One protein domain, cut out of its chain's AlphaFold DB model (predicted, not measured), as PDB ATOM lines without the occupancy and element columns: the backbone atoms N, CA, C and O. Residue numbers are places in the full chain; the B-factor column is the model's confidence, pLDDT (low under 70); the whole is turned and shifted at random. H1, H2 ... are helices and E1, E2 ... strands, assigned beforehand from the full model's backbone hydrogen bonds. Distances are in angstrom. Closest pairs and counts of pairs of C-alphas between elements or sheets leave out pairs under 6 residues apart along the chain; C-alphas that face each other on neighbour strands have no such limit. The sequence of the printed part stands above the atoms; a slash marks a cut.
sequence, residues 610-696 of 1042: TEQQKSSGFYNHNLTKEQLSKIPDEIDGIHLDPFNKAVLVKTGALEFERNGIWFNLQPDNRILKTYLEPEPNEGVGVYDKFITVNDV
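What this domain is: This is residues 610 to 696 of the 1042 residues of an uncharacterized protein of Elizabethkingia anophelis R26 (UniProt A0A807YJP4). A four-stranded antiparallel sheet has the short helix H3 over one face at its E1 and E2 side, while E3 and E4 run on past the shorter strands as a long two-stranded arm. The small helices H1 and H2 lie beyond H3, at the end of the long axis away from the E3 to E4 turn. The printed part has 87 residues, with three named helices and then four named strands along the chain, in sheet order E1, E2, E3, E4. The class is mixed, helices and strands, and H3 on one face of the sheet makes two layers. The whole is only just compact, close to loose, with a radius of gyration of the C-alphas of 14.5 A, and elongated, spanning 49 by 28 by 23 A.

How they stand to each other: The strands E1, residues 653 to 656, E2, 661 to 665, E3, 671 to 678, and E4, 684 to 690, form a meander, each the antiparallel neighbour of the one before. E1 and E2 are a hairpin at 166 degrees, with N 654 and O 663 within hydrogen-bond range at 2.8 A. E2 and E3 are a hairpin at 160 degrees, with N 662 and O 674 at 2.8 A. E3 and E4 are a hairpin at 155 degrees, with N 673 and O 689 at 2.8 A and N 677 and O 685 at 3.2 A. The edge strands E1 and E4 are apart. H3, residues 642 to 651, is on the sheet at a height over the sheet of 7.9 A, lies over E1, and stands up from the sheet at 43 degrees. Its closest C-alphas to E1 are those of Leu 648 and Leu 654, 5.1 A apart. H2, residues 625 to 629, only just touches H3, with 3 pairs of C-alphas within 8 A, the closest those of Leu 628 and Pro 642 at 7.0 A. H1, residues 611 to 615, is close to H3 but not clearly touching: the closest C-alphas, of Lys 614 and Lys 650, are 6.8 A apart. H1 and H2 are apart, and neither is on the sheet. In H1, H2 and H3 every O i to N i+4 pair is within hydrogen-bond range.

Where its parts are: E3 measures 22.7 A from first to last C-alpha, E4 20.0 A, H3 14.0 A, E2 13.5 A and E1 10.3 A; H1 and H2 have five residues each. C-alpha 611, where H1 begins, is at (-18.738, -28.331, -15.139), C-alpha 671, where E3 begins, at (-24.619, -45.878, -29.645), and C-alpha 690, where E4 ends, at (-24.693, -50.419, -33.288).

The domain as a whole: The two C-alphas farthest apart, of Gln 612 and Asn 681, are 49.4 A apart. The printed part has no cut. The link from H2 to H3, residues 630 to 641, is long, and in it residues 634 to 635 pair antiparallel with 638 to 639. The mean pLDDT of the printed part is 70.4, and 30 residues are under 70, among them 614 to 622, 657 to 660 and 675 to 688.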
ATOM      1  N   THR A 610     -21.454 -28.309 -19.253       78.00
ATOM      2  CA  THR A 610     -20.746 -27.422 -18.310       78.00
ATOM      3  C   THR A 610     -20.240 -28.192 -17.084       78.00
ATOM      4  O   THR A 610     -20.765 -29.253 -16.749       78.00
ATOM      5  N   GLU A 611     -19.240 -27.669 -16.360       71.56
ATOM      6  CA  GLU A 611     -18.738 -28.331 -15.139       71.56
ATOM      7  C   GLU A 611     -19.831 -28.526 -14.079       71.56
ATOM      8  O   GLU A 611     -19.849 -29.536 -13.377       71.56
ATOM      9  N   GLN A 612     -20.799 -27.613 -14.018       69.88
ATOM     10  CA  GLN A 612     -21.940 -27.713 -13.112       69.88
ATOM     11  C   GLN A 612     -22.920 -28.823 -13.537       69.88
ATOM     12  O   GLN A 612     -23.444 -29.540 -12.691       69.88
ATOM     13  N   GLN A 613     -23.119 -29.026 -14.846       70.69
ATOM     14  CA  GLN A 613     -23.920 -30.135 -15.390       70.69
ATOM     15  C   GLN A 613     -23.241 -31.501 -15.210       70.69
ATOM     16  O   GLN A 613     -23.938 -32.505 -15.059       70.69
ATOM     17  N   LYS A 614     -21.901 -31.534 -15.216       66.50
ATOM     18  CA  LYS A 614     -21.093 -32.741 -14.966       66.50
ATOM     19  C   LYS A 614     -21.031 -33.124 -13.483       66.50
ATOM     20  O   LYS A 614     -20.926 -34.302 -13.171       66.50
ATOM     21  N   SER A 615     -21.086 -32.142 -12.579       60.75
ATOM     22  CA  SER A 615     -20.991 -32.336 -11.120       60.75
ATOM     23  C   SER A 615     -22.344 -32.472 -10.408       60.75
ATOM     24  O   SER A 615     -22.388 -32.864  -9.243       60.75
ATOM     25  N   SER A 616     -23.460 -32.183 -11.086       61.16
ATOM     26  CA  SER A 616     -24.809 -32.427 -10.564       61.16
ATOM     27  C   SER A 616     -25.098 -33.934 -10.483       61.16
ATOM     28  O   SER A 616     -24.873 -34.633 -11.469       61.16
ATOM     29  N   GLY A 617     -25.623 -34.424  -9.353       55.41
ATOM     30  CA  GLY A 617     -25.935 -35.848  -9.152       55.41
ATOM     31  C   GLY A 617     -26.879 -36.444 -10.209       55.41
ATOM     32  O   GLY A 617     -27.613 -35.712 -10.873       55.41
ATOM     33  N   PHE A 618     -26.871 -37.778 -10.334       50.09
ATOM     34  CA  PHE A 618     -27.531 -38.548 -11.406       50.09
ATOM     35  C   PHE A 618     -29.005 -38.185 -11.661       50.09
ATOM     36  O   PHE A 618     -29.454 -38.230 -12.799       50.09
ATOM     37  N   TYR A 619     -29.740 -37.750 -10.633       46.97
ATOM     38  CA  TYR A 619     -31.159 -37.380 -10.718       46.97
ATOM     39  C   TYR A 619     -31.422 -35.932 -11.165       46.97
ATOM     40  O   TYR A 619     -32.565 -35.482 -11.164       46.97
ATOM     41  N   ASN A 620     -30.395 -35.163 -11.537       55.84
ATOM     42  CA  ASN A 620     -30.559 -33.776 -11.966       55.84
ATOM     43  C   ASN A 620     -30.493 -33.643 -13.502       55.84
ATOM     44  O   ASN A 620     -29.455 -33.882 -14.127       55.84
ATOM     45  N   HIS A 621     -31.605 -33.216 -14.106       57.53
ATOM     46  CA  HIS A 621     -31.895 -33.288 -15.545       57.53
ATOM     47  C   HIS A 621     -31.539 -32.000 -16.304       57.53
ATOM     48  O   HIS A 621     -32.091 -31.735 -17.366       57.53
ATOM     49  N   ASN A 622     -30.644 -31.172 -15.754       65.06
ATOM     50  CA  ASN A 622     -30.338 -29.823 -16.244       65.06
ATOM     51  C   ASN A 622     -29.608 -29.773 -17.610       65.06
ATOM     52  O   ASN A 622     -28.569 -29.127 -17.711       65.06
ATOM     53  N   LEU A 623     -30.091 -30.444 -18.659       73.62
ATOM     54  CA  LEU A 623     -29.715 -30.168 -20.049       73.62
ATOM     55  C   LEU A 623     -30.563 -29.012 -20.593       73.62
ATOM     56  O   LEU A 623     -31.749 -28.896 -20.286       73.62
ATOM     57  N   THR A 624     -29.968 -28.137 -21.403       78.62
ATOM     58  CA  THR A 624     -30.720 -27.064 -22.067       78.62
ATOM     59  C   THR A 624     -31.622 -27.637 -23.163       78.62
ATOM     60  O   THR A 624     -31.365 -28.715 -23.696       78.62
ATOM     61  N   LYS A 625     -32.662 -26.889 -23.559       72.62
ATOM     62  CA  LYS A 625     -33.533 -27.272 -24.688       72.62
ATOM     63  C   LYS A 625     -32.739 -27.523 -25.976       72.62
ATOM     64  O   LYS A 625     -33.051 -28.448 -26.716       72.62
ATOM     65  N   GLU A 626     -31.684 -26.741 -26.206       75.62
ATOM     66  CA  GLU A 626     -30.783 -26.925 -27.346       75.62
ATOM     67  C   GLU A 626     -29.998 -28.243 -27.242       75.62
ATOM     68  O   GLU A 626     -29.964 -29.009 -28.199       75.62
ATOM     69  N   GLN A 627     -29.443 -28.568 -26.068       78.12
ATOM     70  CA  GLN A 627     -28.746 -29.842 -25.843       78.12
ATOM     71  C   GLN A 627     -29.692 -31.045 -25.997       78.12
ATOM     72  O   GLN A 627     -29.323 -32.030 -26.626       78.12
ATOM     73  N   LEU A 628     -30.925 -30.951 -25.488       78.25
ATOM     74  CA  LEU A 628     -31.940 -32.006 -25.616       78.25
ATOM     75  C   LEU A 628     -32.381 -32.234 -27.066       78.25
ATOM     76  O   LEU A 628     -32.651 -33.372 -27.439       78.25
ATOM     77  N   SER A 629     -32.427 -31.176 -27.884       76.75
ATOM     78  CA  SER A 629     -32.798 -31.274 -29.304       76.75
ATOM     79  C   SER A 629     -31.767 -32.008 -30.167       76.75
ATOM     80  O   SER A 629     -32.100 -32.462 -31.257       76.75
ATOM     81  N   LYS A 630     -30.529 -32.149 -29.675       81.38
ATOM     82  CA  LYS A 630     -29.436 -32.869 -30.348       81.38
ATOM     83  C   LYS A 630     -29.383 -34.359 -30.003       81.38
ATOM     84  O   LYS A 630     -28.590 -35.089 -30.592       81.38
ATOM     85  N   ILE A 631     -30.229 -34.818 -29.081       83.25
ATOM     86  CA  ILE A 631     -30.343 -36.224 -28.680       83.25
ATOM     87  C   ILE A 631     -31.638 -36.786 -29.277       83.25
ATOM     88  O   ILE A 631     -32.674 -36.135 -29.110       83.25
ATOM     89  N   PRO A 632     -31.622 -37.970 -29.918       83.62
ATOM     90  CA  PRO A 632     -32.836 -38.594 -30.436       83.62
ATOM     91  C   PRO A 632     -33.936 -38.710 -29.376       83.62
ATOM     92  O   PRO A 632     -33.660 -39.002 -28.213       83.62
ATOM     93  N   ASP A 633     -35.180 -38.469 -29.777       81.31
ATOM     94  CA  ASP A 633     -36.385 -38.708 -28.975       81.31
ATOM     95  C   ASP A 633     -36.750 -40.199 -28.927       81.31
ATOM     96  O   ASP A 633     -37.430 -40.644 -28.006       81.31
ATOM     97  N   GLU A 634     -36.270 -40.988 -29.889       83.94
ATOM     98  CA  GLU A 634     -36.467 -42.437 -29.952       83.94
ATOM     99  C   GLU A 634     -35.187 -43.126 -30.442       83.94
ATOM    100  O   GLU A 634     -34.547 -42.629 -31.374       83.94
ATOM    101  N   ILE A 635     -34.829 -44.261 -29.830       80.94
ATOM    102  CA  ILE A 635     -33.755 -45.165 -30.266       80.94
ATOM    103  C   ILE A 635     -34.311 -46.591 -30.340       80.94
ATOM    104  O   ILE A 635     -34.726 -47.150 -29.328       80.94
ATOM    105  N   ASP A 636     -34.304 -47.180 -31.532       77.00
ATOM    106  CA  ASP A 636     -34.740 -48.546 -31.843       77.00
ATOM    107  C   ASP A 636     -36.136 -48.872 -31.280       77.00
ATOM    108  O   ASP A 636     -36.348 -49.884 -30.612       77.00
ATOM    109  N   GLY A 637     -37.089 -47.952 -31.478       69.56
ATOM    110  CA  GLY A 637     -38.458 -48.079 -30.968       69.56
ATOM    111  C   GLY A 637     -38.659 -47.639 -29.512       69.56
ATOM    112  O   GLY A 637     -39.799 -47.597 -29.049       69.56
ATOM    113  N   ILE A 638     -37.590 -47.312 -28.775       74.19
ATOM    114  CA  ILE A 638     -37.651 -46.923 -27.358       74.19
ATOM    115  C   ILE A 638     -37.619 -45.401 -27.225       74.19
ATOM    116  O   ILE A 638     -36.656 -44.751 -27.630       74.19
ATOM    117  N   HIS A 639     -38.661 -44.835 -26.616       81.25
ATOM    118  CA  HIS A 639     -38.771 -43.396 -26.388       81.25
ATOM    119  C   HIS A 639     -37.865 -42.925 -25.239       81.25
ATOM    120  O   HIS A 639     -37.872 -43.503 -24.148       81.25
ATOM    121  N   LEU A 640     -37.112 -41.851 -25.474       78.06
ATOM    122  CA  LEU A 640     -36.231 -41.224 -24.497       78.06
ATOM    123  C   LEU A 640     -36.844 -39.919 -23.988       78.06
ATOM    124  O   LEU A 640     -36.805 -38.889 -24.660       78.06
ATOM    125  N   ASP A 641     -37.354 -39.947 -22.760       79.69
ATOM    126  CA  ASP A 641     -37.724 -38.729 -22.045       79.69
ATOM    127  C   ASP A 641     -36.475 -37.867 -21.707       79.69
ATOM    128  O   ASP A 641     -35.327 -38.319 -21.842       79.69
ATOM    129  N   PRO A 642     -36.647 -36.611 -21.254       76.94
ATOM    130  CA  PRO A 642     -35.518 -35.744 -20.919       76.94
ATOM    131  C   PRO A 642     -34.566 -36.311 -19.853       76.94
ATOM    132  O   PRO A 642     -33.385 -35.956 -19.858       76.94
ATOM    133  N   PHE A 643     -35.043 -37.188 -18.960       77.44
ATOM    134  CA  PHE A 643     -34.200 -37.872 -17.979       77.44
ATOM    135  C   PHE A 643     -33.288 -38.879 -18.666       77.44
ATOM    136  O   PHE A 643     -32.071 -38.797 -18.525       77.44
ATOM    137  N   ASN A 644     -33.863 -39.768 -19.471       80.62
ATOM    138  CA  ASN A 644     -33.147 -40.824 -20.180       80.62
ATOM    139  C   ASN A 644     -32.101 -40.234 -21.136       80.62
ATOM    140  O   ASN A 644     -30.966 -40.711 -21.194       80.62
ATOM    141  N   LYS A 645     -32.440 -39.128 -21.811       85.44
ATOM    142  CA  LYS A 645     -31.502 -38.347 -22.632       85.44
ATOM    143  C   LYS A 645     -30.344 -37.773 -21.812       85.44
ATOM    144  O   LYS A 645     -29.189 -37.851 -22.230       85.44
ATOM    145  N   ALA A 646     -30.638 -37.199 -20.643       78.06
ATOM    146  CA  ALA A 646     -29.617 -36.650 -19.755       78.06
ATOM    147  C   ALA A 646     -28.703 -37.737 -19.181       78.06
ATOM    148  O   ALA A 646     -27.494 -37.522 -19.109       78.06
ATOM    149  N   VAL A 647     -29.257 -38.894 -18.815       78.94
ATOM    150  CA  VAL A 647     -28.498 -40.053 -18.339       78.94
ATOM    151  C   VAL A 647     -27.560 -40.544 -19.439       78.94
ATOM    152  O   VAL A 647     -26.353 -40.500 -19.230       78.94
ATOM    153  N   LEU A 648     -28.067 -40.862 -20.637       84.25
ATOM    154  CA  LEU A 648     -27.263 -41.388 -21.751       84.25
ATOM    155  C   LEU A 648     -26.018 -40.536 -22.058       84.25
ATOM    156  O   LEU A 648     -24.944 -41.079 -22.299       84.25
ATOM    157  N   VAL A 649     -26.135 -39.207 -22.010       81.50
ATOM    158  CA  VAL A 649     -25.033 -38.283 -22.337       81.50
ATOM    159  C   VAL A 649     -24.120 -37.994 -21.142       81.50
ATOM    160  O   VAL A 649     -22.929 -37.754 -21.326       81.50
ATOM    161  N   LYS A 650     -24.643 -38.001 -19.908       78.06
ATOM    162  CA  LYS A 650     -23.835 -37.750 -18.700       78.06
ATOM    163  C   LYS A 650     -23.058 -38.981 -18.246       78.06
ATOM    164  O   LYS A 650     -21.925 -38.841 -17.793       78.06
ATOM    165  N   THR A 651     -23.677 -40.157 -18.312       75.38
ATOM    166  CA  THR A 651     -23.098 -41.417 -17.827       75.38
ATOM    167  C   THR A 651     -22.501 -42.249 -18.956       75.38
ATOM    168  O   THR A 651     -21.665 -43.105 -18.686       75.38
ATOM    169  N   GLY A 652     -22.917 -42.007 -20.204       74.69
ATOM    170  CA  GLY A 652     -22.549 -42.834 -21.352       74.69
ATOM    171  C   GLY A 652     -23.287 -44.173 -21.403       74.69
ATOM    172  O   GLY A 652     -23.020 -44.959 -22.302       74.69
ATOM    173  N   ALA A 653     -24.199 -44.444 -20.463       78.19
ATOM    174  CA  ALA A 653     -24.898 -45.719 -20.345       78.19
ATOM    175  C   ALA A 653     -26.336 -45.515 -19.856       78.19
ATOM    176  O   ALA A 653     -26.567 -44.871 -18.829       78.19
ATOM    177  N   LEU A 654     -27.297 -46.084 -20.578       80.19
ATOM    178  CA  LEU A 654     -28.719 -46.063 -20.251       80.19
ATOM    179  C   LEU A 654     -29.244 -47.498 -20.159       80.19
ATOM    180  O   LEU A 654     -29.165 -48.254 -21.125       80.19
ATOM    181  N   GLU A 655     -29.790 -47.861 -19.002       74.00
ATOM    182  CA  GLU A 655     -30.271 -49.209 -18.696       74.00
ATOM    183  C   GLU A 655     -31.788 -49.222 -18.490       74.00
ATOM    184  O   GLU A 655     -32.330 -48.403 -17.747       74.00
ATOM    185  N   PHE A 656     -32.466 -50.189 -19.110       70.19
ATOM    186  CA  PHE A 656     -33.886 -50.449 -18.889       70.19
ATOM    187  C   PHE A 656     -34.070 -51.809 -18.197       70.19
ATOM    188  O   PHE A 656     -34.243 -52.838 -18.853       70.19
ATOM    189  N   GLU A 657     -34.070 -51.803 -16.857       49.22
ATOM    190  CA  GLU A 657     -34.056 -53.006 -15.999       49.22
ATOM    191  C   GLU A 657     -35.161 -54.035 -16.313       49.22
ATOM    192  O   GLU A 657     -34.947 -55.236 -16.174       49.22
ATOM    193  N   ARG A 658     -36.351 -53.603 -16.760       46.53
ATOM    194  CA  ARG A 658     -37.472 -54.520 -17.055       46.53
ATOM    195  C   ARG A 658     -37.359 -55.262 -18.389       46.53
ATOM    196  O   ARG A 658     -38.080 -56.238 -18.569       46.53
ATOM    197  N   ASN A 659     -36.476 -54.826 -19.290       53.06
ATOM    198  CA  ASN A 659     -36.401 -55.343 -20.660       53.06
ATOM    199  C   ASN A 659     -35.050 -55.989 -21.004       53.06
ATOM    200  O   ASN A 659     -34.923 -56.539 -22.093       53.06
ATOM    201  N   GLY A 660     -34.046 -55.921 -20.119       61.41
ATOM    202  CA  GLY A 660     -32.712 -56.479 -20.385       61.41
ATOM    203  C   GLY A 660     -32.018 -55.828 -21.586       61.41
ATOM    204  O   GLY A 660     -31.355 -56.521 -22.354       61.41
ATOM    205  N   ILE A 661     -32.239 -54.520 -21.778       73.19
ATOM    206  CA  ILE A 661     -31.663 -53.708 -22.856       73.19
ATOM    207  C   ILE A 661     -30.808 -52.602 -22.231       73.19
ATOM    208  O   ILE A 661     -31.285 -51.851 -21.373       73.19
ATOM    209  N   TRP A 662     -29.580 -52.465 -22.724       76.44
ATOM    210  CA  TRP A 662     -28.636 -51.413 -22.361       76.44
ATOM    211  C   TRP A 662     -28.209 -50.645 -23.609       76.44
ATOM    212  O   TRP A 662     -27.906 -51.246 -24.635       76.44
ATOM    213  N   PHE A 663     -28.146 -49.320 -23.527       84.56
ATOM    214  CA  PHE A 663     -27.547 -48.475 -24.556       84.56
ATOM    215  C   PHE A 663     -26.280 -47.834 -24.012       84.56
ATOM    216  O   PHE A 663     -26.332 -47.119 -23.017       84.56
ATOM    217  N   ASN A 664     -25.157 -48.052 -24.686       81.69
ATOM    218  CA  ASN A 664     -23.856 -47.521 -24.305       81.69
ATOM    219  C   ASN A 664     -23.314 -46.600 -25.399       81.69
ATOM    220  O   ASN A 664     -23.061 -47.037 -26.525       81.69
ATOM    221  N   LEU A 665     -23.103 -45.331 -25.055       83.19
ATOM    222  CA  LEU A 665     -22.448 -44.350 -25.910       83.19
ATOM    223  C   LEU A 665     -20.943 -44.639 -25.942       83.19
ATOM    224  O   LEU A 665     -20.246 -44.544 -24.932       83.19
ATOM    225  N   GLN A 666     -20.447 -45.023 -27.112       85.81
ATOM    226  CA  GLN A 666     -19.045 -45.351 -27.331       85.81
ATOM    227  C   GLN A 666     -18.186 -44.079 -27.466       85.81
ATOM    228  O   GLN A 666     -18.714 -43.005 -27.756       85.81
ATOM    229  N   PRO A 667     -16.848 -44.168 -27.306       77.12
ATOM    230  CA  PRO A 667     -15.949 -43.008 -27.392       77.12
ATOM    231  C   PRO A 667     -15.960 -42.261 -28.734       77.12
ATOM    232  O   PRO A 667     -15.496 -41.128 -28.811       77.12
ATOM    233  N   ASP A 668     -16.446 -42.900 -29.797       76.75
ATOM    234  CA  ASP A 668     -16.630 -42.311 -31.127       76.75
ATOM    235  C   ASP A 668     -18.049 -41.751 -31.345       76.75
ATOM    236  O   ASP A 668     -18.437 -41.462 -32.475       76.75
ATOM    237  N   ASN A 669     -18.809 -41.592 -30.258       77.56
ATOM    238  CA  ASN A 669     -20.192 -41.128 -30.188       77.56
ATOM    239  C   ASN A 669     -21.223 -42.008 -30.911       77.56
ATOM    240  O   ASN A 669     -22.368 -41.588 -31.093       77.56
ATOM    241  N   ARG A 670     -20.876 -43.239 -31.301       84.88
ATOM    242  CA  ARG A 670     -21.877 -44.225 -31.732       84.88
ATOM    243  C   ARG A 670     -22.582 -44.834 -30.527       84.88
ATOM    244  O   ARG A 670     -22.002 -44.953 -29.452       84.88
ATOM    245  N   ILE A 671     -23.829 -45.252 -30.710       82.62
ATOM    246  CA  ILE A 671     -24.619 -45.878 -29.645       82.62
ATOM    247  C   ILE A 671     -24.648 -47.387 -29.885       82.62
ATOM    248  O   ILE A 671     -25.092 -47.840 -30.938       82.62
ATOM    249  N   LEU A 672     -24.161 -48.157 -28.913       80.50
ATOM    250  CA  LEU A 672     -24.207 -49.617 -28.907       80.50
ATOM    251  C   LEU A 672     -25.392 -50.076 -28.060       80.50
ATOM    252  O   LEU A 672     -25.461 -49.750 -26.878       80.50
ATOM    253  N   LYS A 673     -26.314 -50.829 -28.650       83.31
ATOM    254  CA  LYS A 673     -27.379 -51.524 -27.932       83.31
ATOM    255  C   LYS A 673     -26.902 -52.924 -27.572       83.31
ATOM    256  O   LYS A 673     -26.597 -53.701 -28.470       83.31
ATOM    257  N   THR A 674     -26.926 -53.248 -26.293       75.94
ATOM    258  CA  THR A 674     -26.725 -54.593 -25.765       75.94
ATOM    259  C   THR A 674     -28.079 -55.134 -25.314       75.94
ATOM    260  O   THR A 674     -28.814 -54.426 -24.623       75.94
ATOM    261  N   TYR A 675     -28.449 -56.354 -25.694       69.94
ATOM    262  CA  TYR A 675     -29.693 -56.980 -25.236       69.94
ATOM    263  C   TYR A 675     -29.545 -58.491 -25.026       69.94
ATOM    264  O   TYR A 675     -28.670 -59.128 -25.613       69.94
ATOM    265  N   LEU A 676     -30.388 -59.056 -24.158       62.81
ATOM    266  CA  LEU A 676     -30.455 -60.498 -23.905       62.81
ATOM    267  C   LEU A 676     -31.501 -61.145 -24.815       62.81
ATOM    268  O   LEU A 676     -32.668 -60.755 -24.782       62.81
ATOM    269  N   GLU A 677     -31.105 -62.161 -25.576       51.66
ATOM    270  CA  GLU A 677     -32.027 -62.959 -26.389       51.66
ATOM    271  C   GLU A 677     -32.110 -64.385 -25.809       51.66
ATOM    272  O   GLU A 677     -31.074 -65.004 -25.545       51.66
ATOM    273  N   PRO A 678     -33.313 -64.918 -25.523       45.31
ATOM    274  CA  PRO A 678     -33.450 -66.282 -25.033       45.31
ATOM    275  C   PRO A 678     -33.382 -67.277 -26.202       45.31
ATOM    276  O   PRO A 678     -34.356 -67.452 -26.931       45.31
ATOM    277  N   GLU A 679     -32.249 -67.961 -26.355       39.09
ATOM    278  CA  GLU A 679     -32.109 -69.104 -27.268       39.09
ATOM    279  C   GLU A 679     -32.737 -70.376 -26.653       39.09
ATOM    280  O   GLU A 679     -32.612 -70.624 -25.443       39.09
ATOM    281  N   PRO A 680     -33.414 -71.220 -27.452       41.00
ATOM    282  CA  PRO A 680     -34.024 -72.449 -26.973       41.00
ATOM    283  C   PRO A 680     -32.943 -73.519 -26.772       41.00
ATOM    284  O   PRO A 680     -32.645 -74.296 -27.673       41.00
ATOM    285  N   ASN A 681     -32.434 -73.602 -25.540       45.84
ATOM    286  CA  ASN A 681     -31.533 -74.641 -25.015       45.84
ATOM    287  C   ASN A 681     -30.027 -74.440 -25.281       45.84
ATOM    288  O   ASN A 681     -29.428 -75.244 -25.979       45.84
ATOM    289  N   GLU A 682     -29.412 -73.425 -24.656       42.22
ATOM    290  CA  GLU A 682     -28.102 -73.484 -23.955       42.22
ATOM    291  C   GLU A 682     -27.659 -72.061 -23.529       42.22
ATOM    292  O   GLU A 682     -26.829 -71.421 -24.161       42.22
ATOM    293  N   GLY A 683     -28.208 -71.550 -22.416       46.97
ATOM    294  CA  GLY A 683     -27.776 -70.283 -21.795       46.97
ATOM    295  C   GLY A 683     -28.309 -68.995 -22.447       46.97
ATOM    296  O   GLY A 683     -28.793 -68.991 -23.570       46.97
ATOM    297  N   VAL A 684     -28.265 -67.886 -21.695       43.62
ATOM    298  CA  VAL A 684     -28.710 -66.559 -22.161       43.62
ATOM    299  C   VAL A 684     -27.547 -65.874 -22.885       43.62
ATOM    300  O   VAL A 684     -26.529 -65.581 -22.257       43.62
ATOM    301  N   GLY A 685     -27.682 -65.642 -24.193       47.38
ATOM    302  CA  GLY A 685     -26.698 -64.916 -25.000       47.38
ATOM    303  C   GLY A 685     -26.895 -63.401 -24.906       47.38
ATOM    304  O   GLY A 685     -28.023 -62.911 -24.960       47.38
ATOM    305  N   VAL A 686     -25.796 -62.658 -24.749       52.88
ATOM    306  CA  VAL A 686     -25.765 -61.187 -24.811       52.88
ATOM    307  C   VAL A 686     -25.367 -60.783 -26.231       52.88
ATOM    308  O   VAL A 686     -24.296 -61.185 -26.688       52.88
ATOM    309  N   TYR A 687     -26.196 -59.989 -26.911       59.41
ATOM    310  CA  TYR A 687     -25.950 -59.512 -28.276       59.41
ATOM    311  C   TYR A 687     -25.784 -57.992 -28.325       59.41
ATOM    312  O   TYR A 687     -26.534 -57.260 -27.680       59.41
ATOM    313  N   ASP A 688     -24.829 -57.533 -29.138       69.00
ATOM    314  CA  ASP A 688     -24.458 -56.127 -29.309       69.00
ATOM    315  C   ASP A 688     -24.740 -55.651 -30.752       69.00
ATOM    316  O   ASP A 688     -24.238 -56.233 -31.714       69.00
ATOM    317  N   LYS A 689     -25.510 -54.565 -30.918       77.81
ATOM    318  CA  LYS A 689     -25.825 -53.920 -32.211       77.81
ATOM    319  C   LYS A 689     -25.545 -52.416 -32.149       77.81
ATOM    320  O   LYS A 689     -26.057 -51.727 -31.270       77.81
ATOM    321  N   PHE A 690     -24.797 -51.873 -33.112       79.38
ATOM    322  CA  PHE A 690     -24.693 -50.419 -33.288       79.38
ATOM    323  C   PHE A 690     -25.981 -49.846 -33.888       79.38
ATOM    324  O   PHE A 690     -26.512 -50.365 -34.870       79.38
ATOM    325  N   ILE A 691     -26.475 -48.765 -33.292       80.44
ATOM    326  CA  ILE A 691     -27.662 -48.042 -33.749       80.44
ATOM    327  C   ILE A 691     -27.349 -47.314 -35.056       80.44
ATOM    328  O   ILE A 691     -26.340 -46.619 -35.167       80.44
ATOM    329  N   THR A 692     -28.229 -47.461 -36.043       77.06
ATOM    330  CA  THR A 692     -28.125 -46.820 -37.360       77.06
ATOM    331  C   THR A 692     -29.024 -45.589 -37.466       77.06
ATOM    332  O   THR A 692     -29.885 -45.353 -36.621       77.06
ATOM    333  N   VAL A 693     -28.850 -44.785 -38.519       66.50
ATOM    334  CA  VAL A 693     -29.684 -43.592 -38.776       66.50
ATOM    335  C   VAL A 693     -31.178 -43.935 -38.896       66.50
ATOM    336  O   VAL A 693     -32.016 -43.114 -38.538       66.50
ATOM    337  N   ASN A 694     -31.522 -45.144 -39.346       70.06
ATOM    338  CA  ASN A 694     -32.912 -45.605 -39.426       70.06
ATOM    339  C   ASN A 694     -33.508 -45.977 -38.063       70.06
ATOM    340  O   ASN A 694     -34.728 -46.007 -37.916       70.06
ATOM    341  N   ASP A 695     -32.658 -46.258 -37.078       76.00
ATOM    342  CA  ASP A 695     -33.075 -46.672 -35.745       76.00
ATOM    343  C   ASP A 695     -33.353 -45.450 -34.835       76.00
ATOM    344  O   ASP A 695     -33.652 -45.637 -33.663       76.00
ATOM    345  N   VAL A 696     -33.258 -44.197 -35.313       72.62
ATOM    346  CA  VAL A 696     -33.429 -42.985 -34.477       72.62
ATOM    347  C   VAL A 696     -34.476 -42.000 -35.012       72.62
ATOM    348  O   VAL A 696     -34.649 -41.865 -36.223       72.62
TER     349      VAL A 696